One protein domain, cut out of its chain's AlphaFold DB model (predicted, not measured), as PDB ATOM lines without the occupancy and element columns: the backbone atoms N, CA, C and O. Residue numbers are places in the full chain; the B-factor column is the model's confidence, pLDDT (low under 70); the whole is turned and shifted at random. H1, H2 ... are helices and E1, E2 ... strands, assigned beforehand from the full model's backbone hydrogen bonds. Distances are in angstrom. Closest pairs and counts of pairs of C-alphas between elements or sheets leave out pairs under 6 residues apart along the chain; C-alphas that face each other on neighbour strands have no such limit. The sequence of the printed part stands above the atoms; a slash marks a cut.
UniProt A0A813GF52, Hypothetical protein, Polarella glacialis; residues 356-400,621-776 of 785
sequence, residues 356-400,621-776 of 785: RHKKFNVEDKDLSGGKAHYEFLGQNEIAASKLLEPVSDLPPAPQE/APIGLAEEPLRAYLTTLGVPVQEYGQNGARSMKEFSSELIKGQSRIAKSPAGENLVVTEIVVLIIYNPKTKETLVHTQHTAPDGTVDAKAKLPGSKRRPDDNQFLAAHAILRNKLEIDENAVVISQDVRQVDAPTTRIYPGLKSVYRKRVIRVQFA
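What this domain is: This is residues 356 to 400 and 621 to 776 of the 785 residues of the protein "Hypothetical protein" of Polarella glacialis (UniProt A0A813GF52). One strongly twisted, branched sheet of nine strands curls round helix H4; its long strands E4, E9 and E8 lie side by side, and E1, E2, E5 and E6 form a wing that turns away near the end of E4. Near the start of E4, helices H2 and H3 make a small head, while H1 is on the face opposite H4. The printed part has 201 residues, with four named helices and nine named strands in the order E1 E2 H1 H2 H3 E3 E4 E5 E6 E7 H4 E8 E9. The sheet is mixed, only E4 and E9 being parallel neighbours, and the class is mixed, helices and strands. The whole is compact, with a radius of gyration of the C-alphas of 18.5 A and spans of 56 by 42 by 34 A.

How they stand to each other: Start at E4, residues 674 to 687: E9, residues 763 to 775, is parallel to it at 18 degrees, with N 680 and O 767 2.8 A apart. On the other side of E4 are E3, residues 665 to 668 (N 667 and O 675, 2.8 A), E7, residues 714 to 717 (N 717 and O 679, 2.8 A), and E5, residues 692 to 700 (N 694 and O 685, 2.9 A). E8, residues 742 to 754, forms a hairpin with E9, with N 753 and O 766 2.8 A apart, and bends by 74 degrees at residue 746. Beside E5 find E6, residues 706 to 711 (N 699 and O 707, 2.8 A), and on its other side E2, residues 371 to 377 (N 373 and O 698, 2.8 A). E1, residues 360 to 363, forms a hairpin with E2, with N 362 and O 372 2.9 A apart. E3 E4 E5 E6 is a meander, each strand the antiparallel neighbour of the one before; E4 E5 E6 E7 is a Greek key, a meander of three whose first strand is the antiparallel neighbour of the fourth. The sheet curls round H4, residues 723 to 734, whose Ala 726 has its C-alpha 6.0 A from that of Arg 717, the closest pair with E7. H1, residues 379 to 385, is on the opposite face at a height over the sheet of 7.0 A. H3, residues 652 to 660, only grazes the sheet with its residues 655 to 659. H2, residues 627 to 636, is not on the sheet; it touches H3 about perpendicular, at 83 degrees, the closest C-alphas being those of Glu 627 and Ser 656, 5.3 A. In H1, H2, H3 and H4 every O i to N i+4 pair is within hydrogen-bond range.

Where its parts are: Find C-alpha 360 at (131.622, 168.328, 144.929), where E1 begins. Go to C-alpha 674 at (110.946, 151.357, 176.229); from there E4 runs 41.0 A. E9 measures 38.3 A and ends at C-alpha 775, (115.859, 171.257, 141.276); E8 measures 31.7 A, E5 23.6 A and H4 15.3 A.

The domain as a whole: The C-alphas farthest apart are those of Gln 642 and Lys 689, 55.9 A. Residues 401 to 620 are not printed, and C-alphas 400 and 621 are 20.0 A apart across this cut. The link from H2 to H3, 15 residues, is long. The mean pLDDT of the printed part is 83.0; look for values under 70 at 21 residues, among them 385 to 393.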
ATOM      1  N   ARG A 356     125.051 172.155 140.364       57.88
ATOM      2  CA  ARG A 356     124.077 171.522 139.461       57.88
ATOM      3  C   ARG A 356     124.581 170.325 138.668       57.88
ATOM      4  O   ARG A 356     123.738 169.534 138.274       57.88
ATOM      5  N   HIS A 357     125.890 170.153 138.450       57.31
ATOM      6  CA  HIS A 357     126.375 169.139 137.491       57.31
ATOM      7  C   HIS A 357     127.786 168.575 137.752       57.31
ATOM      8  O   HIS A 357     128.505 168.305 136.792       57.31
ATOM      9  N   LYS A 358     128.251 168.426 139.005       65.69
ATOM     10  CA  LYS A 358     129.591 167.856 139.281       65.69
ATOM     11  C   LYS A 358     129.667 167.118 140.615       65.69
ATOM     12  O   LYS A 358     128.893 167.412 141.520       65.69
ATOM     13  N   LYS A 359     130.677 166.246 140.738       81.25
ATOM     14  CA  LYS A 359     131.264 165.871 142.031       81.25
ATOM     15  C   LYS A 359     131.635 167.137 142.795       81.25
ATOM     16  O   LYS A 359     132.310 168.005 142.238       81.25
ATOM     17  N   PHE A 360     131.225 167.234 144.049       87.06
ATOM     18  CA  PHE A 360     131.622 168.328 144.929       87.06
ATOM     19  C   PHE A 360     131.932 167.806 146.322       87.06
ATOM     20  O   PHE A 360     131.516 166.709 146.690       87.06
ATOM     21  N   ASN A 361     132.688 168.583 147.089       85.06
ATOM     22  CA  ASN A 361     132.924 168.298 148.492       85.06
ATOM     23  C   ASN A 361     132.551 169.501 149.342       85.06
ATOM     24  O   ASN A 361     132.681 170.643 148.904       85.06
ATOM     25  N   VAL A 362     132.081 169.205 150.544       84.62
ATOM     26  CA  VAL A 362     131.733 170.185 151.567       84.62
ATOM     27  C   VAL A 362     132.558 169.867 152.805       84.62
ATOM     28  O   VAL A 362     132.821 168.698 153.099       84.62
ATOM     29  N   GLU A 363     133.000 170.903 153.507       81.50
ATOM     30  CA  GLU A 363     133.672 170.742 154.794       81.50
ATOM     31  C   GLU A 363     132.709 170.116 155.809       81.50
ATOM     32  O   GLU A 363     131.547 170.517 155.924       81.50
ATOM     33  N   ASP A 364     133.185 169.105 156.527       74.31
ATOM     34  CA  ASP A 364     132.397 168.457 157.559       74.31
ATOM     35  C   ASP A 364     132.373 169.341 158.811       74.31
ATOM     36  O   ASP A 364     133.372 169.506 159.505       74.31
ATOM     37  N   LYS A 365     131.211 169.929 159.101       67.38
ATOM     38  CA  LYS A 365     131.040 170.804 160.269       67.38
ATOM     39  C   LYS A 365     131.046 170.042 161.591       67.38
ATOM     40  O   LYS A 365     131.294 170.660 162.622       67.38
ATOM     41  N   ASP A 366     130.792 168.735 161.561       58.38
ATOM     42  CA  ASP A 366     130.821 167.885 162.751       58.38
ATOM     43  C   ASP A 366     132.250 167.377 163.042       58.38
ATOM     44  O   ASP A 366     132.544 166.954 164.160       58.38
ATOM     45  N   LEU A 367     133.153 167.442 162.055       66.19
ATOM     46  CA  LEU A 367     134.542 166.978 162.121       66.19
ATOM     47  C   LEU A 367     135.475 168.030 161.515       66.19
ATOM     48  O   LEU A 367     135.768 167.992 160.324       66.19
ATOM     49  N   SER A 368     135.973 168.951 162.346       68.81
ATOM     50  CA  SER A 368     136.884 170.027 161.924       68.81
ATOM     51  C   SER A 368     138.052 169.497 161.077       68.81
ATOM     52  O   SER A 368     138.876 168.729 161.567       68.81
ATOM     53  N   GLY A 369     138.136 169.930 159.815       71.19
ATOM     54  CA  GLY A 369     139.143 169.484 158.840       71.19
ATOM     55  C   GLY A 369     138.729 168.291 157.964       71.19
ATOM     56  O   GLY A 369     139.429 167.977 157.002       71.19
ATOM     57  N   GLY A 370     137.595 167.650 158.250       83.38
ATOM     58  CA  GLY A 370     137.015 166.583 157.438       83.38
ATOM     59  C   GLY A 370     136.267 167.108 156.206       83.38
ATOM     60  O   GLY A 370     135.892 168.279 156.132       83.38
ATOM     61  N   LYS A 371     136.039 166.242 155.212       87.94
ATOM     62  CA  LYS A 371     135.315 166.570 153.971       87.94
ATOM     63  C   LYS A 371     134.332 165.473 153.582       87.94
ATOM     64  O   LYS A 371     134.704 164.306 153.496       87.94
ATOM     65  N   ALA A 372     133.099 165.854 153.269       88.12
ATOM     66  CA  ALA A 372     132.091 164.971 152.688       88.12
ATOM     67  C   ALA A 372     132.024 165.177 151.172       88.12
ATOM     68  O   ALA A 372     131.945 166.313 150.707       88.12
ATOM     69  N   HIS A 373     132.036 164.091 150.399       90.38
ATOM     70  CA  HIS A 373     132.031 164.113 148.935       90.38
ATOM     71  C   HIS A 373     130.693 163.634 148.388       90.38
ATOM     72  O   HIS A 373     130.166 162.596 148.794       90.38
ATOM     73  N   TYR A 374     130.162 164.377 147.426       90.50
ATOM     74  CA  TYR A 374     128.860 164.141 146.831       90.50
ATOM     75  C   TYR A 374     128.955 164.040 145.314       90.50
ATOM     76  O   TYR A 374     129.722 164.762 144.678       90.50
ATOM     77  N   GLU A 375     128.148 163.158 144.730       90.62
ATOM     78  CA  GLU A 375     128.078 162.915 143.291       90.62
ATOM     79  C   GLU A 375     126.631 162.697 142.842       90.62
ATOM     80  O   GLU A 375     125.835 162.091 143.558       90.62
ATOM     81  N   PHE A 376     126.291 163.197 141.655       88.75
ATOM     82  CA  PHE A 376     125.040 162.867 140.980       88.75
ATOM     83  C   PHE A 376     125.224 161.567 140.202       88.75
ATOM     84  O   PHE A 376     126.070 161.505 139.316       88.75
ATOM     85  N   LEU A 377     124.443 160.546 140.548       88.19
ATOM     86  CA  LEU A 377     124.492 159.232 139.908       88.19
ATOM     87  C   LEU A 377     123.269 159.010 139.018       88.19
ATOM     88  O   LEU A 377     122.152 159.434 139.347       88.19
ATOM     89  N   GLY A 378     123.481 158.311 137.903       86.19
ATOM     90  CA  GLY A 378     122.423 157.943 136.970       86.19
ATOM     91  C   GLY A 378     121.494 156.859 137.527       86.19
ATOM     92  O   GLY A 378     121.810 156.152 138.484       86.19
ATOM     93  N   GLN A 379     120.332 156.672 136.893       81.25
ATOM     94  CA  GLN A 379     119.316 155.709 137.354       81.25
ATOM     95  C   GLN A 379     119.835 154.264 137.465       81.25
ATOM     96  O   GLN A 379     119.475 153.561 138.407       81.25
ATOM     97  N   ASN A 380     120.709 153.831 136.549       79.81
ATOM     98  CA  ASN A 380     121.272 152.475 136.563       79.81
ATOM     99  C   ASN A 380     122.219 152.250 137.752       79.81
ATOM    100  O   ASN A 380     122.171 151.204 138.395       79.81
ATOM    101  N   GLU A 381     123.054 153.240 138.072       80.81
ATOM    102  CA  GLU A 381     123.998 153.180 139.196       80.81
ATOM    103  C   GLU A 381     123.252 153.197 140.532       80.81
ATOM    104  O   GLU A 381     123.544 152.418 141.440       80.81
ATOM    105  N   ILE A 382     122.217 154.033 140.623       78.31
ATOM    106  CA  ILE A 382     121.318 154.086 141.772       78.31
ATOM    107  C   ILE A 382     120.603 152.746 141.981       78.31
ATOM    108  O   ILE A 382     120.591 152.240 143.105       78.31
ATOM    109  N   ALA A 383     120.064 152.135 140.922       74.06
ATOM    110  CA  ALA A 383     119.420 150.824 141.007       74.06
ATOM    111  C   ALA A 383     120.401 149.734 141.478       74.06
ATOM    112  O   ALA A 383     120.053 148.917 142.332       74.06
ATOM    113  N   ALA A 384     121.647 149.761 140.993       73.62
ATOM    114  CA  ALA A 384     122.697 148.835 141.421       73.62
ATOM    115  C   ALA A 384     123.116 149.036 142.891       73.62
ATOM    116  O   ALA A 384     123.447 148.072 143.580       73.62
ATOM    117  N   SER A 385     123.068 150.274 143.393       69.12
ATOM    118  CA  SER A 385     123.494 150.629 144.753       69.12
ATOM    119  C   SER A 385     122.527 150.210 145.871       69.12
ATOM    120  O   SER A 385     122.897 150.271 147.043       69.12
ATOM    121  N   LYS A 386     121.281 149.824 145.538       69.12
ATOM    122  CA  LYS A 386     120.175 149.586 146.495       69.12
ATOM    123  C   LYS A 386     119.896 150.766 147.451       69.12
ATOM    124  O   LYS A 386     119.274 150.584 148.492       69.12
ATOM    125  N   LEU A 387     120.347 151.982 147.118       68.19
ATOM    126  CA  LEU A 387     120.153 153.179 147.952       68.19
ATOM    127  C   LEU A 387     118.723 153.704 147.938       68.19
ATOM    128  O   LEU A 387     118.282 154.342 148.893       68.19
ATOM    129  N   LEU A 388     118.025 153.441 146.841       63.22
ATOM    130  CA  LEU A 388     116.614 153.706 146.672       63.22
ATOM    131  C   LEU A 388     115.932 152.344 146.546       63.22
ATOM    132  O   LEU A 388     115.797 151.817 145.445       63.22
ATOM    133  N   GLU A 389     115.486 151.767 147.664       57.12
ATOM    134  CA  GLU A 389     114.283 150.928 147.575       57.12
ATOM    135  C   GLU A 389     113.174 151.766 146.916       57.12
ATOM    136  O   GLU A 389     113.240 153.000 146.991       57.12
ATOM    137  N   PRO A 390     112.179 151.175 146.234       56.56
ATOM    138  CA  PRO A 390     111.161 151.966 145.562       56.56
ATOM    139  C   PRO A 390     110.456 152.843 146.602       56.56
ATOM    140  O   PRO A 390     109.653 152.387 147.403       56.56
ATOM    141  N   VAL A 391     110.779 154.136 146.622       54.44
ATOM    142  CA  VAL A 391     110.250 155.103 147.600       54.44
ATOM    143  C   VAL A 391     108.722 155.193 147.497       54.44
ATOM    144  O   VAL A 391     108.067 155.651 148.428       54.44
ATOM    145  N   SER A 392     108.161 154.762 146.362       53.91
ATOM    146  CA  SER A 392     106.729 154.547 146.130       53.91
ATOM    147  C   SER A 392     106.091 153.525 147.071       53.91
ATOM    148  O   SER A 392     104.912 153.667 147.384       53.91
ATOM    149  N   ASP A 393     106.858 152.541 147.531       66.62
ATOM    150  CA  ASP A 393     106.369 151.383 148.287       66.62
ATOM    151  C   ASP A 393     106.504 151.612 149.798       66.62
ATOM    152  O   ASP A 393     105.963 150.861 150.610       66.62
ATOM    153  N   LEU A 394     107.197 152.686 150.188       77.50
ATOM    154  CA  LEU A 394     107.300 153.094 151.578       77.50
ATOM    155  C   LEU A 394     105.964 153.661 152.070       77.50
ATOM    156  O   LEU A 394     105.328 154.460 151.366       77.50
ATOM    157  N   PRO A 395     105.544 153.324 153.301       82.12
ATOM    158  CA  PRO A 395     104.329 153.882 153.866       82.12
ATOM    159  C   PRO A 395     104.460 155.408 154.017       82.12
ATOM    160  O   PRO A 395     105.560 155.921 154.281       82.12
ATOM    161  N   PRO A 396     103.351 156.158 153.854       84.38
ATOM    162  CA  PRO A 396     103.334 157.566 154.217       84.38
ATOM    163  C   PRO A 396     103.739 157.700 155.685       84.38
ATOM    164  O   PRO A 396     103.343 156.894 156.531       84.38
ATOM    165  N   ALA A 397     104.547 158.713 155.985       80.50
ATOM    166  CA  ALA A 397     104.825 159.058 157.364       80.50
ATOM    167  C   ALA A 397     103.484 159.357 158.068       80.50
ATOM    168  O   ALA A 397     102.691 160.138 157.532       80.50
ATOM    169  N   PRO A 398     103.198 158.745 159.232       70.00
ATOM    170  CA  PRO A 398     102.042 159.121 160.033       70.00
ATOM    171  C   PRO A 398     102.083 160.627 160.322       70.00
ATOM    172  O   PRO A 398     103.164 161.227 160.338       70.00
ATOM    173  N   GLN A 399     100.910 161.235 160.563       64.00
ATOM    174  CA  GLN A 399     100.872 162.573 161.162       64.00
ATOM    175  C   GLN A 399     101.783 162.555 162.389       64.00
ATOM    176  O   GLN A 399     101.751 161.570 163.127       64.00
ATOM    177  N   GLU A 400     102.649 163.567 162.518       63.12
ATOM    178  CA  GLU A 400     103.738 163.539 163.497       63.12
ATOM    179  C   GLU A 400     103.225 163.096 164.876       63.12
ATOM    180  O   GLU A 400     102.119 163.485 165.266       63.12
ATOM    181  N   ALA A 621     116.431 175.521 172.349       70.69
ATOM    182  CA  ALA A 621     116.392 175.085 173.744       70.69
ATOM    183  C   ALA A 621     116.896 173.630 173.881       70.69
ATOM    184  O   ALA A 621     116.686 172.836 172.962       70.69
ATOM    185  N   PRO A 622     117.550 173.250 174.992       70.50
ATOM    186  CA  PRO A 622     117.851 171.849 175.271       70.50
ATOM    187  C   PRO A 622     116.561 171.108 175.657       70.50
ATOM    188  O   PRO A 622     115.688 171.688 176.298       70.50
ATOM    189  N   ILE A 623     116.425 169.840 175.259       69.81
ATOM    190  CA  ILE A 623     115.169 169.068 175.420       69.81
ATOM    191  C   ILE A 623     115.346 167.710 176.119       69.81
ATOM    192  O   ILE A 623     114.393 166.942 176.227       69.81
ATOM    193  N   GLY A 624     116.558 167.399 176.583       73.56
ATOM    194  CA  GLY A 624     116.902 166.116 177.200       73.56
ATOM    195  C   GLY A 624     117.151 166.188 178.705       73.56
ATOM    196  O   GLY A 624     117.091 167.251 179.319       73.56
ATOM    197  N   LEU A 625     117.452 165.031 179.295       75.88
ATOM    198  CA  LEU A 625     117.804 164.891 180.708       75.88
ATOM    199  C   LEU A 625     119.323 164.873 180.877       75.88
ATOM    200  O   LEU A 625     119.993 164.137 180.156       75.88
ATOM    201  N   ALA A 626     119.826 165.634 181.854       77.06
ATOM    202  CA  ALA A 626     121.215 165.561 182.315       77.06
ATOM    203  C   ALA A 626     121.526 164.192 182.940       77.06
ATOM    204  O   ALA A 626     120.608 163.449 183.292       77.06
ATOM    205  N   GLU A 627     122.812 163.879 183.117       83.06
ATOM    206  CA  GLU A 627     123.288 162.534 183.463       83.06
ATOM    207  C   GLU A 627     122.601 161.935 184.702       83.06
ATOM    208  O   GLU A 627     122.074 160.827 184.639       83.06
ATOM    209  N   GLU A 628     122.537 162.687 185.804       80.81
ATOM    210  CA  GLU A 628     121.943 162.216 187.061       80.81
ATOM    211  C   GLU A 628     120.410 162.052 186.984       80.81
ATOM    212  O   GLU A 628     119.907 160.969 187.305       80.81
ATOM    213  N   PRO A 629     119.629 163.039 186.491       81.56
ATOM    214  CA  PRO A 629     118.208 162.836 186.204       81.56
ATOM    215  C   PRO A 629     117.930 161.684 185.231       81.56
ATOM    216  O   PRO A 629     116.949 160.958 185.408       81.56
ATOM    217  N   LEU A 630     118.774 161.501 184.209       85.75
ATOM    218  CA  LEU A 630     118.658 160.402 183.255       85.75
ATOM    219  C   LEU A 630     118.896 159.060 183.944       85.75
ATOM    220  O   LEU A 630     118.099 158.142 183.769       85.75
ATOM    221  N   ARG A 631     119.948 158.953 184.760       87.81
ATOM    222  CA  ARG A 631     120.264 157.760 185.548       87.81
ATOM    223  C   ARG A 631     119.084 157.375 186.436       87.81
ATOM    224  O   ARG A 631     118.618 156.242 186.351       87.81
ATOM    225  N   ALA A 632     118.546 158.328 187.199       84.31
ATOM    226  CA  ALA A 632     117.370 158.107 188.037       84.31
ATOM    227  C   ALA A 632     116.162 157.639 187.210       84.31
ATOM    228  O   ALA A 632     115.520 156.647 187.556       84.31
ATOM    229  N   TYR A 633     115.884 158.302 186.084       86.31
ATOM    230  CA  TYR A 633     114.787 157.935 185.191       86.31
ATOM    231  C   TYR A 633     114.944 156.513 184.634       86.31
ATOM    232  O   TYR A 633     114.013 155.716 184.720       86.31
ATOM    233  N   LEU A 634     116.127 156.145 184.139       89.31
ATOM    234  CA  LEU A 634     116.411 154.802 183.625       89.31
ATOM    235  C   LEU A 634     116.273 153.726 184.709       89.31
ATOM    236  O   LEU A 634     115.711 152.663 184.441       89.31
ATOM    237  N   THR A 635     116.685 154.014 185.946       90.44
ATOM    238  CA  THR A 635     116.451 153.118 187.085       90.44
ATOM    239  C   THR A 635     114.956 152.877 187.320       90.44
ATOM    240  O   THR A 635     114.562 151.730 187.527       90.44
ATOM    241  N   THR A 636     114.094 153.899 187.201       88.75
ATOM    242  CA  THR A 636     112.629 153.701 187.312       88.75
ATOM    243  C   THR A 636     112.046 152.815 186.209       88.75
ATOM    244  O   THR A 636     111.005 152.191 186.406       88.75
ATOM    245  N   LEU A 637     112.720 152.728 185.059       87.19
ATOM    246  CA  LEU A 637     112.334 151.869 183.940       87.19
ATOM    247  C   LEU A 637     112.901 150.442 184.049       87.19
ATOM    248  O   LEU A 637     112.654 149.633 183.155       87.19
ATOM    249  N   GLY A 638     113.657 150.131 185.110       88.38
ATOM    250  CA  GLY A 638     114.309 148.831 185.296       88.38
ATOM    251  C   GLY A 638     115.508 148.601 184.369       88.38
ATOM    252  O   GLY A 638     115.865 147.457 184.102       88.38
ATOM    253  N   VAL A 639     116.112 149.672 183.845       90.06
ATOM    254  CA  VAL A 639     117.283 149.600 182.961       90.06
ATOM    255  C   VAL A 639     118.562 149.421 183.801       90.06
ATOM    256  O   VAL A 639     118.727 150.139 184.794       90.06
ATOM    257  N   PRO A 640     119.490 148.516 183.427       88.88
ATOM    258  CA  PRO A 640     120.729 148.275 184.166       88.88
ATOM    259  C   PRO A 640     121.737 149.410 183.930       88.88
ATOM    260  O   PRO A 640     122.625 149.338 183.081       88.88
ATOM    261  N   VAL A 641     121.599 150.500 184.687       90.62
ATOM    262  CA  VAL A 641     122.435 151.708 184.550       90.62
ATOM    263  C   VAL A 641     123.928 151.462 184.809       90.62
ATOM    264  O   VAL A 641     124.751 152.270 184.388       90.62
ATOM    265  N   GLN A 642     124.282 150.363 185.482       88.06
ATOM    266  CA  GLN A 642     125.662 149.959 185.772       88.06
ATOM    267  C   GLN A 642     126.397 149.416 184.536       88.06
ATOM    268  O   GLN A 642     127.622 149.444 184.506       88.06
ATOM    269  N   GLU A 643     125.670 148.950 183.516       88.62
ATOM    270  CA  GLU A 643     126.255 148.402 182.282       88.62
ATOM    271  C   GLU A 643     126.664 149.496 181.274       88.62
ATOM    272  O   GLU A 643     127.373 149.227 180.303       88.62
ATOM    273  N   TYR A 644     126.229 150.744 181.478       88.81
ATOM    274  CA  TYR A 644     126.563 151.863 180.593       88.81
ATOM    275  C   TYR A 644     128.057 152.209 180.673       88.81
ATOM    276  O   TYR A 644     128.607 152.385 181.758       88.81
ATOM    277  N   GLY A 645     128.705 152.357 179.513       83.81
ATOM    278  CA  GLY A 645     130.145 152.632 179.394       83.81
ATOM    279  C   GLY A 645     131.048 151.397 179.494       83.81
ATOM    280  O   GLY A 645     132.268 151.538 179.470       83.81
ATOM    281  N   GLN A 646     130.476 150.193 179.586       83.69
ATOM    282  CA  GLN A 646     131.210 148.925 179.605       83.69
ATOM    283  C   GLN A 646     131.031 148.168 178.280       83.69
ATOM    284  O   GLN A 646     130.019 148.323 177.601       83.69
ATOM    285  N   ASN A 647     131.993 147.319 177.903       81.44
ATOM    286  CA  ASN A 647     131.877 146.383 176.768       81.44
ATOM    287  C   ASN A 647     131.465 147.024 175.420       81.44
ATOM    288  O   ASN A 647     130.750 146.413 174.627       81.44
ATOM    289  N   GLY A 648     131.895 148.264 175.158       78.31
ATOM    290  CA  GLY A 648     131.546 149.005 173.936       78.31
ATOM    291  C   GLY A 648     130.130 149.599 173.923       78.31
ATOM    292  O   GLY A 648     129.713 150.144 172.900       78.31
ATOM    293  N   ALA A 649     129.392 149.514 175.035       84.44
ATOM    294  CA  ALA A 649     128.130 150.218 175.219       84.44
ATOM    295  C   ALA A 649     128.353 151.726 175.395       84.44
ATOM    296  O   ALA A 649     129.366 152.163 175.943       84.44
ATOM    297  N   ARG A 650     127.355 152.521 174.991       86.75
ATOM    298  CA  ARG A 650     127.326 153.967 175.249       86.75
ATOM    299  C   ARG A 650     127.443 154.241 176.750       86.75
ATOM    300  O   ARG A 650     126.772 153.601 177.560       86.75
ATOM    301  N   SER A 651     128.256 155.223 177.114       89.25
ATOM    302  CA  SER A 651     128.321 155.761 178.473       89.25
ATOM    303  C   SER A 651     127.080 156.593 178.810       89.25
ATOM    304  O   SER A 651     126.362 157.073 177.925       89.25
ATOM    305  N   MET A 652     126.821 156.793 180.108       87.62
ATOM    306  CA  MET A 652     125.702 157.627 180.562       87.62
ATOM    307  C   MET A 652     125.860 159.082 180.096       87.62
ATOM    308  O   MET A 652     124.891 159.686 179.635       87.62
ATOM    309  N   LYS A 653     127.092 159.604 180.117       83.31
ATOM    310  CA  LYS A 653     127.440 160.933 179.604       83.31
ATOM    311  C   LYS A 653     127.100 161.083 178.120       83.31
ATOM    312  O   LYS A 653     126.413 162.029 177.737       83.31
ATOM    313  N   GLU A 654     127.504 160.127 177.283       85.75
ATOM    314  CA  GLU A 654     127.195 160.163 175.848       85.75
ATOM    315  C   GLU A 654     125.694 160.027 175.571       85.75
ATOM    316  O   GLU A 654     125.193 160.605 174.605       85.75
ATOM    317  N   PHE A 655     124.965 159.244 176.372       88.56
ATOM    318  CA  PHE A 655     123.521 159.104 176.201       88.56
ATOM    319  C   PHE A 655     122.776 160.375 176.632       88.56
ATOM    320  O   PHE A 655     121.934 160.866 175.882       88.56
ATOM    321  N   SER A 656     123.149 160.961 177.773       84.81
ATOM    322  CA  SER A 656     122.666 162.269 178.239       84.81
ATOM    323  C   SER A 656     122.877 163.348 177.181       84.81
ATOM    324  O   SER A 656     121.928 164.026 176.785       84.81
ATOM    325  N   SER A 657     124.098 163.450 176.648       82.50
ATOM    326  CA  SER A 657     124.423 164.383 175.566       82.50
ATOM    327  C   SER A 657     123.535 164.170 174.335       82.50
ATOM    328  O   SER A 657     122.994 165.126 173.774       82.50
ATOM    329  N   GLU A 658     123.317 162.915 173.926       84.50
ATOM    330  CA  GLU A 658     122.467 162.606 172.776       84.50
ATOM    331  C   GLU A 658     121.020 163.075 172.974       84.50
ATOM    332  O   GLU A 658     120.421 163.632 172.051       84.50
ATOM    333  N   LEU A 659     120.464 162.892 174.173       83.50
ATOM    334  CA  LEU A 659     119.117 163.353 174.501       83.50
ATOM    335  C   LEU A 659     119.039 164.883 174.547       83.50
ATOM    336  O   LEU A 659     118.093 165.467 174.021       83.50
ATOM    337  N   ILE A 660     120.030 165.550 175.142       77.94
ATOM    338  CA  ILE A 660     120.021 167.011 175.322       77.94
ATOM    339  C   ILE A 660     120.196 167.748 174.001       77.94
ATOM    340  O   ILE A 660     119.467 168.708 173.733       77.94
ATOM    341  N   LYS A 661     121.065 167.232 173.125       76.19
ATOM    342  CA  LYS A 661     121.183 167.681 171.730       76.19
ATOM    343  C   LYS A 661     119.934 167.367 170.901       76.19
ATOM    344  O   LYS A 661     119.847 167.788 169.750       76.19
ATOM    345  N   GLY A 662     118.983 166.604 171.448       78.12
ATOM    346  CA  GLY A 662     117.801 166.137 170.737       78.12
ATOM    347  C   GLY A 662     118.139 165.161 169.613       78.12
ATOM    348  O   GLY A 662     117.365 165.000 168.686       78.12
ATOM    349  N   GLN A 663     119.302 164.520 169.631       84.12
ATOM    350  CA  GLN A 663     119.664 163.553 168.599       84.12
ATOM    351  C   GLN A 663     118.864 162.251 168.727       84.12
ATOM    352  O   GLN A 663     118.661 161.572 167.720       84.12
ATOM    353  N   SER A 664     118.400 161.930 169.937       86.88
ATOM    354  CA  SER A 664     117.493 160.817 170.218       86.88
ATOM    355  C   SER A 664     116.507 161.168 171.326       86.88
ATOM    356  O   SER A 664     116.672 162.157 172.039       86.88
ATOM    357  N   ARG A 665     115.485 160.327 171.493       86.56
ATOM    358  CA  ARG A 665     114.531 160.372 172.609       86.56
ATOM    359  C   ARG A 665     114.246 158.978 173.150       86.56
ATOM    360  O   ARG A 665     114.344 158.001 172.412       86.56
ATOM    361  N   ILE A 666     113.817 158.898 174.406       85.44
ATOM    362  CA  ILE A 666     113.232 157.678 174.970       85.44
ATOM    363  C   ILE A 666     111.728 157.710 174.690       85.44
ATOM    364  O   ILE A 666     111.059 158.701 174.975       85.44
ATOM    365  N   ALA A 667     111.197 156.640 174.109       83.38
ATOM    366  CA  ALA A 667     109.791 156.497 173.754       83.38
ATOM    367  C   ALA A 667     109.273 155.105 174.132       83.38
ATOM    368  O   ALA A 667     110.056 154.185 174.365       83.38
ATOM    369  N   LYS A 668     107.947 154.942 174.158       81.56
ATOM    370  CA  LYS A 668     107.305 153.630 174.291       81.56
ATOM    371  C   LYS A 668     106.876 153.098 172.931       81.56
ATOM    372  O   LYS A 668     106.374 153.851 172.099       81.56
ATOM    373  N   SER A 669     107.065 151.802 172.706       80.38
ATOM    374  CA  SER A 669     106.538 151.127 171.522       80.38
ATOM    375  C   SER A 669     105.019 150.989 171.647       80.38
ATOM    376  O   SER A 669     104.483 151.092 172.753       80.38
ATOM    377  N   PRO A 670     104.304 150.670 170.554       74.81
ATOM    378  CA  PRO A 670     102.899 150.271 170.641       74.81
ATOM    379  C   PRO A 670     102.660 149.088 171.596       74.81
ATOM    380  O   PRO A 670     101.581 148.963 172.163       74.81
ATOM    381  N   ALA A 671     103.675 148.243 171.810       80.12
ATOM    382  CA  ALA A 671     103.651 147.131 172.760       80.12
ATOM    383  C   ALA A 671     104.044 147.536 174.201       80.12
ATOM    384  O   ALA A 671     104.133 146.677 175.073       80.12
ATOM    385  N   GLY A 672     104.293 148.824 174.466       79.44
ATOM    386  CA  GLY A 672     104.633 149.356 175.790       79.44
ATOM    387  C   GLY A 672     106.103 149.216 176.199       79.44
ATOM    388  O   GLY A 672     106.458 149.615 177.306       79.44
ATOM    389  N   GLU A 673     106.964 148.689 175.326       84.00
ATOM    390  CA  GLU A 673     108.402 148.548 175.590       84.00
ATOM    391  C   GLU A 673     109.112 149.903 175.497       84.00
ATOM    392  O   GLU A 673     108.779 150.707 174.630       84.00
ATOM    393  N   ASN A 674     110.125 150.148 176.330       85.94
ATOM    394  CA  ASN A 674     110.946 151.357 176.229       85.94
ATOM    395  C   ASN A 674     111.988 151.209 175.109       85.94
ATOM    396  O   ASN A 674     112.716 150.214 175.048       85.94
ATOM    397  N   LEU A 675     112.084 152.214 174.241       87.81
ATOM    398  CA  LEU A 675     113.076 152.275 173.173       87.81
ATOM    399  C   LEU A 675     113.701 153.659 173.033       87.81
ATOM    400  O   LEU A 675     113.079 154.681 173.317       87.81
ATOM    401  N   VAL A 676     114.927 153.672 172.527       89.00
ATOM    402  CA  VAL A 676     115.618 154.874 172.069       89.00
ATOM    403  C   VAL A 676     115.307 155.075 170.589       89.00
ATOM    404  O   VAL A 676     115.635 154.233 169.752       89.00
ATOM    405  N   VAL A 677     114.659 156.189 170.262       87.81
ATOM    406  CA  VAL A 677     114.321 156.568 168.887       87.81
ATOM    407  C   VAL A 677     115.256 157.677 168.431       87.81
ATOM    408  O   VAL A 677     115.277 158.751 169.033       87.81
ATOM    409  N   THR A 678     115.973 157.436 167.337       89.19
ATOM    410  CA  THR A 678     116.742 158.454 166.607       89.19
ATOM    411  C   THR A 678     115.991 158.778 165.319       89.19
ATOM    412  O   THR A 678     115.892 157.932 164.426       89.19
ATOM    413  N   GLU A 679     115.452 159.990 165.207       87.88
ATOM    414  CA  GLU A 679     114.807 160.455 163.974       87.88
ATOM    415  C   GLU A 679     115.883 160.969 163.004       87.88
ATOM    416  O   GLU A 679     116.786 161.714 163.387       87.88
ATOM    417  N   ILE A 680     115.808 160.573 161.735       90.00
ATOM    418  CA  ILE A 680     116.767 160.953 160.691       90.00
ATOM    419  C   ILE A 680     115.988 161.455 159.483       90.00
ATOM    420  O   ILE A 680     115.195 160.714 158.912       90.00
ATOM    421  N   VAL A 681     116.243 162.684 159.042       92.31
ATOM    422  CA  VAL A 681     115.726 163.177 157.760       92.31
ATOM    423  C   VAL A 681     116.711 162.811 156.658       92.31
ATOM    424  O   VAL A 681     117.908 163.074 156.767       92.31
ATOM    425  N   VAL A 682     116.198 162.187 155.601       92.69
ATOM    426  CA  VAL A 682     116.940 161.746 154.420       92.69
ATOM    427  C   VAL A 682     116.337 162.414 153.190       92.69
ATOM    428  O   VAL A 682     115.126 162.353 152.978       92.69
ATOM    429  N   LEU A 683     117.179 163.044 152.375       93.56
ATOM    430  CA  LEU A 683     116.764 163.750 151.171       93.56
ATOM    431  C   LEU A 683     117.100 162.939 149.926       93.56
ATOM    432  O   LEU A 683     118.236 162.509 149.734       93.56
ATOM    433  N   ILE A 684     116.117 162.797 149.045       92.25
ATOM    434  CA  ILE A 684     116.318 162.317 147.680       92.25
ATOM    435  C   ILE A 684     116.336 163.547 146.791       92.25
ATOM    436  O   ILE A 684     115.278 164.085 146.467       92.25
ATOM    437  N   ILE A 685     117.534 164.012 146.445       91.69
ATOM    438  CA  ILE A 685     117.717 165.229 145.653       91.69
ATOM    439  C   ILE A 685     117.876 164.833 144.187       91.69
ATOM    440  O   ILE A 685     118.886 164.241 143.808       91.69
ATOM    441  N   TYR A 686     116.867 165.156 143.381       89.19
ATOM    442  CA  TYR A 686     116.762 164.790 141.974       89.19
ATOM    443  C   TYR A 686     116.965 166.000 141.057       89.19
ATOM    444  O   TYR A 686     116.382 167.070 141.266       89.19
ATOM    445  N   ASN A 687     117.768 165.822 140.009       87.44
ATOM    446  CA  ASN A 687     117.914 166.805 138.943       87.44
ATOM    447  C   ASN A 687     117.057 166.388 137.732       87.44
ATOM    448  O   ASN A 687     117.408 165.422 137.051       87.44
ATOM    449  N   PRO A 688     115.959 167.101 137.412       84.38
ATOM    450  CA  PRO A 688     115.080 166.723 136.305       84.38
ATOM    451  C   PRO A 688     115.734 166.882 134.929       84.38
ATOM    452  O   PRO A 688     115.354 166.177 133.997       84.38
ATOM    453  N   LYS A 689     116.739 167.762 134.793       82.19
ATOM    454  CA  LYS A 689     117.438 167.990 133.519       82.19
ATOM    455  C   LYS A 689     118.346 166.816 133.157       82.19
ATOM    456  O   LYS A 689     118.331 166.372 132.014       82.19
ATOM    457  N   THR A 690     119.114 166.301 134.120       83.75
ATOM    458  CA  THR A 690     120.047 165.181 133.889       83.75
ATOM    459  C   THR A 690     119.470 163.817 134.235       83.75
ATOM    460  O   THR A 690     120.008 162.799 133.814       83.75
ATOM    461  N   LYS A 691     118.345 163.782 134.955       86.81
ATOM    462  CA  LYS A 691     117.720 162.571 135.498       86.81
ATOM    463  C   LYS A 691     118.594 161.821 136.513       86.81
ATOM    464  O   LYS A 691     118.447 160.611 136.674       86.81
ATOM    465  N   GLU A 692     119.455 162.541 137.226       88.50
ATOM    466  CA  GLU A 692     120.383 161.988 138.219       88.50
ATOM    467  C   GLU A 692     119.928 162.274 139.658       88.50
ATOM    468  O   GLU A 692     119.174 163.216 139.917       88.50
ATOM    469  N   THR A 693     120.413 161.467 140.607       89.62
ATOM    470  CA  THR A 693     120.156 161.623 142.051       89.62
ATOM    471  C   THR A 693     121.452 161.868 142.812       89.62
ATOM    472  O   THR A 693     122.451 161.196 142.562       89.62
ATOM    473  N   LEU A 694     121.438 162.806 143.761       90.56
ATOM    474  CA  LEU A 694     122.605 163.123 144.582       90.56
ATOM    475  C   LEU A 694     122.875 162.048 145.645       90.56
ATOM    476  O   LEU A 694     121.990 161.701 146.430       90.56
ATOM    477  N   VAL A 695     124.124 161.592 145.729       90.44
ATOM    478  CA  VAL A 695     124.598 160.567 146.667       90.44
ATOM    479  C   VAL A 695     125.850 161.050 147.398       90.44
ATOM    480  O   VAL A 695     126.729 161.666 146.804       90.44
ATOM    481  N   HIS A 696     125.937 160.760 148.697       90.12
ATOM    482  CA  HIS A 696     127.159 160.882 149.488       90.12
ATOM    483  C   HIS A 696     128.038 159.660 149.210       90.12
ATOM    484  O   HIS A 696     127.688 158.544 149.611       90.12
ATOM    485  N   THR A 697     129.151 159.876 148.515       88.44
ATOM    486  CA  THR A 697     129.996 158.803 147.977       88.44
ATOM    487  C   THR A 697     131.237 158.534 148.810       88.44
ATOM    488  O   THR A 697     131.708 157.401 148.841       88.44
ATOM    489  N   GLN A 698     131.803 159.537 149.483       88.88
ATOM    490  CA  GLN A 698     133.026 159.375 150.276       88.88
ATOM    491  C   GLN A 698     133.085 160.386 151.419       88.88
ATOM    492  O   GLN A 698     132.550 161.486 151.312       88.88
ATOM    493  N   HIS A 699     133.797 160.033 152.482       89.38
ATOM    494  CA  HIS A 699     134.189 160.941 153.553       89.38
ATOM    495  C   HIS A 699     135.707 160.915 153.712       89.38
ATOM    496  O   HIS A 699     136.312 159.851 153.628       89.38
ATOM    497  N   THR A 700     136.322 162.074 153.905       89.31
ATOM    498  CA  THR A 700     137.748 162.211 154.205       89.31
ATOM    499  C   THR A 700     137.886 162.785 155.607       89.31
ATOM    500  O   THR A 700     137.383 163.876 155.867       89.31
ATOM    501  N   ALA A 701     138.551 162.068 156.504       86.94
ATOM    502  CA  ALA A 701     138.841 162.520 157.857       86.94
ATOM    503  C   ALA A 701     139.962 163.587 157.874       86.94
ATOM    504  O   ALA A 701     140.690 163.729 156.886       86.94
ATOM    505  N   PRO A 702     140.123 164.348 158.978       82.69
ATOM    506  CA  PRO A 702     141.146 165.398 159.081       82.69
ATOM    507  C   PRO A 702     142.590 164.895 158.915       82.69
ATOM    508  O   PRO A 702     143.462 165.650 158.492       82.69
ATOM    509  N   ASP A 703     142.837 163.621 159.227       86.12
ATOM    510  CA  ASP A 703     144.122 162.929 159.058       86.12
ATOM    511  C   ASP A 703     144.374 162.440 157.614       86.12
ATOM    512  O   ASP A 703     145.427 161.878 157.319       86.12
ATOM    513  N   GLY A 704     143.414 162.658 156.708       85.50
ATOM    514  CA  GLY A 704     143.463 162.238 155.308       85.50
ATOM    515  C   GLY A 704     142.859 160.858 155.021       85.50
ATOM    516  O   GLY A 704     142.781 160.479 153.851       85.50
ATOM    517  N   THR A 705     142.398 160.120 156.035       89.25
ATOM    518  CA  THR A 705     141.776 158.798 155.864       89.25
ATOM    519  C   THR A 705     140.476 158.908 155.068       89.25
ATOM    520  O   THR A 705     139.625 159.739 155.377       89.25
ATOM    521  N   VAL A 706     140.293 158.064 154.046       88.69
ATOM    522  CA  VAL A 706     139.099 158.077 153.185       88.69
ATOM    523  C   VAL A 706     138.210 156.871 153.476       88.69
ATOM    524  O   VAL A 706     138.653 155.731 153.369       88.69
ATOM    525  N   ASP A 707     136.940 157.128 153.778       86.25
ATOM    526  CA  ASP A 707     135.902 156.118 153.974       86.25
ATOM    527  C   ASP A 707     134.854 156.203 152.855       86.25
ATOM    528  O   ASP A 707     134.197 157.233 152.658       86.25
ATOM    529  N   ALA A 708     134.687 155.114 152.105       83.44
ATOM    530  CA  ALA A 708     133.697 155.038 151.042       83.44
ATOM    531  C   ALA A 708     132.279 155.001 151.631       83.44
ATOM    532  O   ALA A 708     131.945 154.210 152.513       83.44
ATOM    533  N   LYS A 709     131.401 155.852 151.105       81.25
ATOM    534  CA  LYS A 709     129.990 155.920 151.471       81.25
ATOM    535  C   LYS A 709     129.126 155.520 150.279       81.25
ATOM    536  O   LYS A 709     129.430 155.774 149.123       81.25
ATOM    537  N   ALA A 710     127.989 154.922 150.586       81.44
ATOM    538  CA  ALA A 710     126.871 154.809 149.668       81.44
ATOM    539  C   ALA A 710     125.648 155.170 150.499       81.44
ATOM    540  O   ALA A 710     125.079 154.318 151.183       81.44
ATOM    541  N   LYS A 711     125.342 156.468 150.595       87.88
ATOM    542  CA  LYS A 711     124.211 156.966 151.392       87.88
ATOM    543  C   LYS A 711     123.574 158.167 150.714       87.88
ATOM    544  O   LYS A 711     124.258 159.005 150.135       87.88
ATOM    545  N   LEU A 712     122.262 158.283 150.844       89.88
ATOM    546  CA  LEU A 712     121.572 159.526 150.520       89.88
ATOM    547  C   LEU A 712     121.942 160.616 151.542       89.88
ATOM    548  O   LEU A 712     122.227 160.290 152.704       89.88
ATOM    549  N   PRO A 713     121.933 161.900 151.147       91.00
ATOM    550  CA  PRO A 713     122.107 163.005 152.078       91.00
ATOM    551  C   PRO A 713     121.099 162.934 153.227       91.00
ATOM    552  O   PRO A 713     119.903 162.765 153.008       91.00
ATOM    553  N   GLY A 714     121.570 163.082 154.461       90.38
ATOM    554  CA  GLY A 714     120.699 163.042 155.627       90.38
ATOM    555  C   GLY A 714     121.366 163.539 156.900       90.38
ATOM    556  O   GLY A 714     122.597 163.654 156.973       90.38
ATOM    557  N   SER A 715     120.539 163.839 157.896       89.00
ATOM    558  CA  SER A 715     120.964 164.259 159.232       89.00
ATOM    559  C   SER A 715     119.957 163.824 160.295       89.00
ATOM    560  O   SER A 715     118.791 163.576 159.984       89.00
ATOM    561  N   LYS A 716     120.407 163.731 161.551       87.75
ATOM    562  CA  LYS A 716     119.512 163.511 162.695       87.75
ATOM    563  C   LYS A 716     118.571 164.718 162.850       87.75
ATOM    564  O   LYS A 716     118.982 165.852 162.607       87.75
ATOM    565  N   ARG A 717     117.321 164.470 163.241       87.12
ATOM    566  CA  ARG A 717     116.283 165.480 163.509       87.12
ATOM    567  C   ARG A 717     116.016 165.541 165.007       87.12
ATOM    568  O   ARG A 717     115.900 164.491 165.637       87.12
ATOM    569  N   ARG A 718     115.837 166.749 165.549       80.62
ATOM    570  CA  ARG A 718     115.365 166.903 166.927       80.62
ATOM    571  C   ARG A 718     113.887 166.505 167.059       80.62
ATOM    572  O   ARG A 718     113.110 166.760 166.136       80.62
ATOM    573  N   PRO A 719     113.473 165.861 168.166       73.88
ATOM    574  CA  PRO A 719     112.075 165.513 168.411       73.88
ATOM    575  C   PRO A 719     111.100 166.689 168.274       73.88
ATOM    576  O   PRO A 719     110.025 166.513 167.708       73.88
ATOM    577  N   ASP A 720     111.504 167.868 168.749       72.12
ATOM    578  CA  ASP A 720     110.743 169.125 168.771       72.12
ATOM    579  C   ASP A 720     110.860 169.953 167.481       72.12
ATOM    580  O   ASP A 720     110.222 170.999 167.370       72.12
ATOM    581  N   ASP A 721     111.684 169.525 166.521       77.25
ATOM    582  CA  ASP A 721     111.896 170.235 165.258       77.25
ATOM    583  C   ASP A 721     111.094 169.591 164.133       77.25
ATOM    584  O   ASP A 721     110.925 168.378 164.103       77.25
ATOM    585  N   ASN A 722     110.633 170.374 163.165       86.25
ATOM    586  CA  ASN A 722     109.874 169.841 162.040       86.25
ATOM    587  C   ASN A 722     110.811 169.215 160.984       86.25
ATOM    588  O   ASN A 722     111.914 169.693 160.721       86.25
ATOM    589  N   GLN A 723     110.380 168.135 160.324       88.31
ATOM    590  CA  GLN A 723     111.206 167.404 159.346       88.31
ATOM    591  C   GLN A 723     111.646 168.239 158.144       88.31
ATOM    592  O   GLN A 723     112.748 168.038 157.633       88.31
ATOM    593  N   PHE A 724     110.827 169.195 157.714       91.19
ATOM    594  CA  PHE A 724     111.199 170.079 156.621       91.19
ATOM    595  C   PHE A 724     112.241 171.107 157.059       91.19
ATOM    596  O   PHE A 724     113.141 171.427 156.291       91.19
ATOM    597  N   LEU A 725     112.221 171.542 158.320       87.06
ATOM    598  CA  LEU A 725     113.261 172.416 158.865       87.06
ATOM    599  C   LEU A 725     114.622 171.716 158.891       87.06
ATOM    600  O   LEU A 725     115.625 172.299 158.476       87.06
ATOM    601  N   ALA A 726     114.644 170.434 159.262       88.94
ATOM    602  CA  ALA A 726     115.833 169.600 159.124       88.94
ATOM    603  C   ALA A 726     116.243 169.401 157.649       88.94
ATOM    604  O   ALA A 726     117.435 169.423 157.347       88.94
ATOM    605  N   ALA A 727     115.294 169.280 156.712       92.12
ATOM    606  CA  ALA A 727     115.594 169.241 155.276       92.12
ATOM    607  C   ALA A 727     116.274 170.534 154.788       92.12
ATOM    608  O   ALA A 727     117.320 170.471 154.138       92.12
ATOM    609  N   HIS A 728     115.741 171.699 155.165       89.81
ATOM    610  CA  HIS A 728     116.347 173.005 154.895       89.81
ATOM    611  C   HIS A 728     117.751 173.117 155.504       89.81
ATOM    612  O   HIS A 728     118.680 173.587 154.845       89.81
ATOM    613  N   ALA A 729     117.942 172.630 156.734       87.06
ATOM    614  CA  ALA A 729     119.251 172.602 157.379       87.06
ATOM    615  C   ALA A 729     120.250 171.697 156.637       87.06
ATOM    616  O   ALA A 729     121.406 172.083 156.482       87.06
ATOM    617  N   ILE A 730     119.830 170.532 156.129       89.88
ATOM    618  CA  ILE A 730     120.689 169.659 155.310       89.88
ATOM    619  C   ILE A 730     121.111 170.383 154.024       89.88
ATOM    620  O   ILE A 730     122.301 170.420 153.716       89.88
ATOM    621  N   LEU A 731     120.166 170.995 153.302       89.62
ATOM    622  CA  LEU A 731     120.458 171.741 152.073       89.62
ATOM    623  C   LEU A 731     121.458 172.875 152.332       89.62
ATOM    624  O   LEU A 731     122.500 172.936 151.684       89.62
ATOM    625  N   ARG A 732     121.180 173.720 153.330       84.38
ATOM    626  CA  ARG A 732     121.974 174.919 153.617       84.38
ATOM    627  C   ARG A 732     123.310 174.610 154.284       84.38
ATOM    628  O   ARG A 732     124.340 175.128 153.868       84.38
ATOM    629  N   ASN A 733     123.296 173.807 155.346       80.62
ATOM    630  CA  ASN A 733     124.443 173.676 156.243       80.62
ATOM    631  C   ASN A 733     125.374 172.528 155.865       80.62
ATOM    632  O   ASN A 733     126.553 172.626 156.196       80.62
ATOM    633  N   LYS A 734     124.847 171.470 155.232       83.75
ATOM    634  CA  LYS A 734     125.591 170.242 154.913       83.75
ATOM    635  C   LYS A 734     125.924 170.108 153.431       83.75
ATOM    636  O   LYS A 734     126.966 169.563 153.099       83.75
ATOM    637  N   LEU A 735     125.036 170.569 152.552       86.56
ATOM    638  CA  LEU A 735     125.222 170.466 151.103       86.56
ATOM    639  C   LEU A 735     125.624 171.788 150.445       86.56
ATOM    640  O   LEU A 735     126.020 171.770 149.284       86.56
ATOM    641  N   GLU A 736     125.493 172.915 151.152       85.50
ATOM    642  CA  GLU A 736     125.688 174.263 150.596       85.50
ATOM    643  C   GLU A 736     124.888 174.483 149.292       85.50
ATOM    644  O   GLU A 736     125.329 175.143 148.350       85.50
ATOM    645  N   ILE A 737     123.687 173.900 149.228       84.94
ATOM    646  CA  ILE A 737     122.723 174.087 148.143       84.94
ATOM    647  C   ILE A 737     121.777 175.221 148.539       84.94
ATOM    648  O   ILE A 737     121.194 175.203 149.624       84.94
ATOM    649  N   ASP A 738     121.597 176.190 147.639       81.69
ATOM    650  CA  ASP A 738     120.572 177.221 147.796       81.69
ATOM    651  C   ASP A 738     119.180 176.574 147.806       81.69
ATOM    652  O   ASP A 738     118.743 175.954 146.832       81.69
ATOM    653  N   GLU A 739     118.472 176.732 148.922       84.38
ATOM    654  CA  GLU A 739     117.130 176.193 149.110       84.38
ATOM    655  C   GLU A 739     116.116 176.764 148.116       84.38
ATOM    656  O   GLU A 739     115.133 176.092 147.814       84.38
ATOM    657  N   ASN A 740     116.354 177.964 147.571       84.88
ATOM    658  CA  ASN A 740     115.489 178.583 146.568       84.88
ATOM    659  C   ASN A 740     115.698 178.011 145.155       84.88
ATOM    660  O   ASN A 740     114.871 178.245 144.270       84.88
ATOM    661  N   ALA A 741     116.768 177.238 144.938       82.25
ATOM    662  CA  ALA A 741     117.028 176.534 143.683       82.25
ATOM    663  C   ALA A 741     116.325 175.169 143.599       82.25
ATOM    664  O   ALA A 741     116.357 174.521 142.547       82.25
ATOM    665  N   VAL A 742     115.702 174.722 144.691       86.81
ATOM    666  CA  VAL A 742     115.032 173.425 144.790       86.81
ATOM    667  C   VAL A 742     113.578 173.572 145.229       86.81
ATOM    668  O   VAL A 742     113.150 174.619 145.695       86.81
ATOM    669  N   VAL A 743     112.801 172.512 145.063       88.75
ATOM    670  CA  VAL A 743     111.415 172.374 145.503       88.75
ATOM    671  C   VAL A 743     111.362 171.158 146.415       88.75
ATOM    672  O   VAL A 743     111.773 170.067 146.015       88.75
ATOM    673  N   ILE A 744     110.881 171.347 147.642       90.88
ATOM    674  CA  ILE A 744     110.730 170.270 148.624       90.88
ATOM    675  C   ILE A 744     109.304 169.716 148.529       90.88
ATOM    676  O   ILE A 744     108.327 170.464 148.572       90.88
ATOM    677  N   SER A 745     109.184 168.398 148.368       89.62
ATOM    678  CA  SER A 745     107.901 167.695 148.338       89.62
ATOM    679  C   SER A 745     107.275 167.642 149.729       89.62
ATOM    680  O   SER A 745     107.961 167.329 150.696       89.62
ATOM    681  N   GLN A 746     105.959 167.847 149.814       88.81
ATOM    682  CA  GLN A 746     105.192 167.617 151.046       88.81
ATOM    683  C   GLN A 746     104.979 166.123 151.347       88.81
ATOM    684  O   GLN A 746     104.678 165.770 152.483       88.81
ATOM    685  N   ASP A 747     105.126 165.246 150.344       88.12
ATOM    686  CA  ASP A 747     105.031 163.794 150.533       88.12
ATOM    687  C   ASP A 747     106.262 163.283 151.288       88.12
ATOM    688  O   ASP A 747     107.375 163.288 150.747       88.12
ATOM    689  N   VAL A 748     106.050 162.846 152.531       89.38
ATOM    690  CA  VAL A 748     107.094 162.293 153.394       89.38
ATOM    691  C   VAL A 748     106.827 160.825 153.663       89.38
ATOM    692  O   VAL A 748     105.730 160.436 154.060       89.38
ATOM    693  N   ARG A 749     107.862 160.005 153.484       89.38
ATOM    694  CA  ARG A 749     107.814 158.557 153.712       89.38
ATOM    695  C   ARG A 749     108.582 158.167 154.964       89.38
ATOM    696  O   ARG A 749     109.523 158.862 155.347       89.38
ATOM    697  N   GLN A 750     108.189 157.067 155.605       88.31
ATOM    698  CA  GLN A 750     108.858 156.562 156.808       88.31
ATOM    699  C   GLN A 750     109.482 155.184 156.577       88.31
ATOM    700  O   GLN A 750     108.859 154.314 155.973       88.31
ATOM    701  N   VAL A 751     110.684 154.981 157.126       86.62
ATOM    702  CA  VAL A 751     111.317 153.661 157.271       86.62
ATOM    703  C   VAL A 751     111.920 153.534 158.662       86.62
ATOM    704  O   VAL A 751     112.790 154.325 159.025       86.62
ATOM    705  N   ASP A 752     111.508 152.518 159.414       85.19
ATOM    706  CA  ASP A 752     112.102 152.196 160.712       85.19
ATOM    707  C   ASP A 752     113.125 151.074 160.521       85.19
ATOM    708  O   ASP A 752     112.826 150.030 159.945       85.19
ATOM    709  N   ALA A 753     114.348 151.293 160.999       81.69
ATOM    710  CA  ALA A 753     115.418 150.308 160.972       81.69
ATOM    711  C   ALA A 753     115.876 150.021 162.411       81.69
ATOM    712  O   ALA A 753     116.299 150.958 163.100       81.69
ATOM    713  N   PRO A 754     115.811 148.768 162.893       78.69
ATOM    714  CA  PRO A 754     116.396 148.424 164.182       78.69
ATOM    715  C   PRO A 754     117.907 148.662 164.140       78.69
ATOM    716  O   PRO A 754     118.547 148.484 163.099       78.69
ATOM    717  N   THR A 755     118.487 149.063 165.267       74.19
ATOM    718  CA  THR A 755     119.937 149.252 165.383       74.19
ATOM    719  C   THR A 755     120.574 148.237 166.325       74.19
ATOM    720  O   THR A 755     119.894 147.451 166.988       74.19
ATOM    721  N   THR A 756     121.908 148.209 166.342       68.00
ATOM    722  CA  THR A 756     122.689 147.392 167.274       68.00
ATOM    723  C   THR A 756     122.394 147.794 168.723       68.00
ATOM    724  O   THR A 756     122.129 148.963 169.003       68.00
ATOM    725  N   ARG A 757     122.432 146.827 169.654       62.19
ATOM    726  CA  ARG A 757     122.204 147.036 171.098       62.19
ATOM    727  C   ARG A 757     123.353 147.836 171.731       62.19
ATOM    728  O   ARG A 757     124.190 147.271 172.421       62.19
ATOM    729  N   ILE A 758     123.412 149.136 171.460       79.50
ATOM    730  CA  ILE A 758     124.412 150.051 172.038       79.50
ATOM    731  C   ILE A 758     123.955 150.670 173.369       79.50
ATOM    732  O   ILE A 758     124.774 151.247 174.080       79.50
ATOM    733  N   TYR A 759     122.666 150.534 173.704       87.38
ATOM    734  CA  TYR A 759     122.062 150.990 174.956       87.38
ATOM    735  C   TYR A 759     121.670 149.777 175.813       87.38
ATOM    736  O   TYR A 759     120.730 149.063 175.445       87.38
ATOM    737  N   PRO A 760     122.366 149.510 176.931       87.06
ATOM    738  CA  PRO A 760     122.021 148.411 177.826       87.06
ATOM    739  C   PRO A 760     120.551 148.478 178.259       87.06
ATOM    740  O   PRO A 760     120.045 149.541 178.602       87.06
ATOM    741  N   GLY A 761     119.833 147.353 178.186       85.56
ATOM    742  CA  GLY A 761     118.419 147.254 178.581       85.56
ATOM    743  C   GLY A 761     117.392 148.001 177.716       85.56
ATOM    744  O   GLY A 761     116.199 147.891 177.993       85.56
ATOM    745  N   LEU A 762     117.801 148.716 176.662       88.25
ATOM    746  CA  LEU A 762     116.891 149.441 175.769       88.25
ATOM    747  C   LEU A 762     117.031 148.968 174.322       88.25
ATOM    748  O   LEU A 762     118.128 148.775 173.799       88.25
ATOM    749  N   LYS A 763     115.896 148.822 173.631       87.38
ATOM    750  CA  LYS A 763     115.900 148.647 172.173       87.38
ATOM    751  C   LYS A 763     116.132 150.001 171.512       87.38
ATOM    752  O   LYS A 763     115.685 151.021 172.026       87.38
ATOM    753  N   SER A 764     116.779 150.022 170.355       88.94
ATOM    754  CA  SER A 764     117.008 151.256 169.602       88.94
ATOM    755  C   SER A 764     116.558 151.133 168.154       88.94
ATOM    756  O   SER A 764     116.709 150.088 167.516       88.94
ATOM    757  N   VAL A 765     115.961 152.213 167.652       88.75
ATOM    758  CA  VAL A 765     115.372 152.283 166.314       88.75
ATOM    759  C   VAL A 765     115.786 153.586 165.647       88.75
ATOM    760  O   VAL A 765     115.634 154.672 166.210       88.75
ATOM    761  N   TYR A 766     116.281 153.477 164.418       88.94
ATOM    762  CA  TYR A 766     116.442 154.610 163.520       88.94
ATOM    763  C   TYR A 766     115.172 154.783 162.708       88.94
ATOM    764  O   TYR A 766     114.854 153.950 161.861       88.94
ATOM    765  N   ARG A 767     114.471 155.888 162.947       88.69
ATOM    766  CA  ARG A 767     113.295 156.272 162.178       88.69
ATOM    767  C   ARG A 767     113.700 157.264 161.102       88.69
ATOM    768  O   ARG A 767     114.055 158.402 161.394       88.69
ATOM    769  N   LYS A 768     113.678 156.832 159.845       90.00
ATOM    770  CA  LYS A 768     114.039 157.663 158.695       90.00
ATOM    771  C   LYS A 768     112.796 158.318 158.107       90.00
ATOM    772  O   LYS A 768     111.857 157.622 157.731       90.00
ATOM    773  N   ARG A 769     112.824 159.643 157.976       90.19
ATOM    774  CA  ARG A 769     111.877 160.466 157.216       90.19
ATOM    775  C   ARG A 769     112.487 160.758 155.854       90.19
ATOM    776  O   ARG A 769     113.484 161.470 155.767       90.19
ATOM    777  N   VAL A 770     111.927 160.183 154.802       91.06
ATOM    778  CA  VAL A 770     112.437 160.316 153.437       91.06
ATOM    779  C   VAL A 770     111.632 161.387 152.710       91.06
ATOM    780  O   VAL A 770     110.415 161.260 152.575       91.06
ATOM    781  N   ILE A 771     112.317 162.433 152.248       92.38
ATOM    782  CA  ILE A 771     111.717 163.598 151.589       92.38
ATOM    783  C   ILE A 771     112.321 163.747 150.193       92.38
ATOM    784  O   ILE A 771     113.543 163.731 150.022       92.38
ATOM    785  N   ARG A 772     111.467 163.903 149.177       91.88
ATOM    786  CA  ARG A 772     111.908 164.190 147.805       91.88
ATOM    787  C   ARG A 772     112.159 165.682 147.630       91.88
ATOM    788  O   ARG A 772     111.345 166.508 148.039       91.88
ATOM    789  N   VAL A 773     113.270 166.010 146.987       92.38
ATOM    790  CA  VAL A 773     113.689 167.373 146.674       92.38
ATOM    791  C   VAL A 773     114.075 167.415 145.202       92.38
ATOM    792  O   VAL A 773     114.800 166.548 144.725       92.38
ATOM    793  N   GLN A 774     113.595 168.409 144.465       89.94
ATOM    794  CA  GLN A 774     113.837 168.520 143.029       89.94
ATOM    795  C   GLN A 774     114.417 169.888 142.687       89.94
ATOM    796  O   GLN A 774     113.928 170.893 143.186       89.94
ATOM    797  N   PHE A 775     115.422 169.961 141.813       85.50
ATOM    798  CA  PHE A 775     115.859 171.257 141.276       85.50
ATOM    799  C   PHE A 775     114.755 171.905 140.431       85.50
ATOM    800  O   PHE A 775     114.139 171.244 139.595       85.50
ATOM    801  N   ALA A 776     114.518 173.204 140.626       75.38
ATOM    802  CA  ALA A 776     113.531 173.942 139.845       75.38
ATOM    803  C   ALA A 776     113.965 174.068 138.366       75.38
ATOM    804  O   ALA A 776     115.122 174.375 138.072       75.38
TER     805      ALA A 776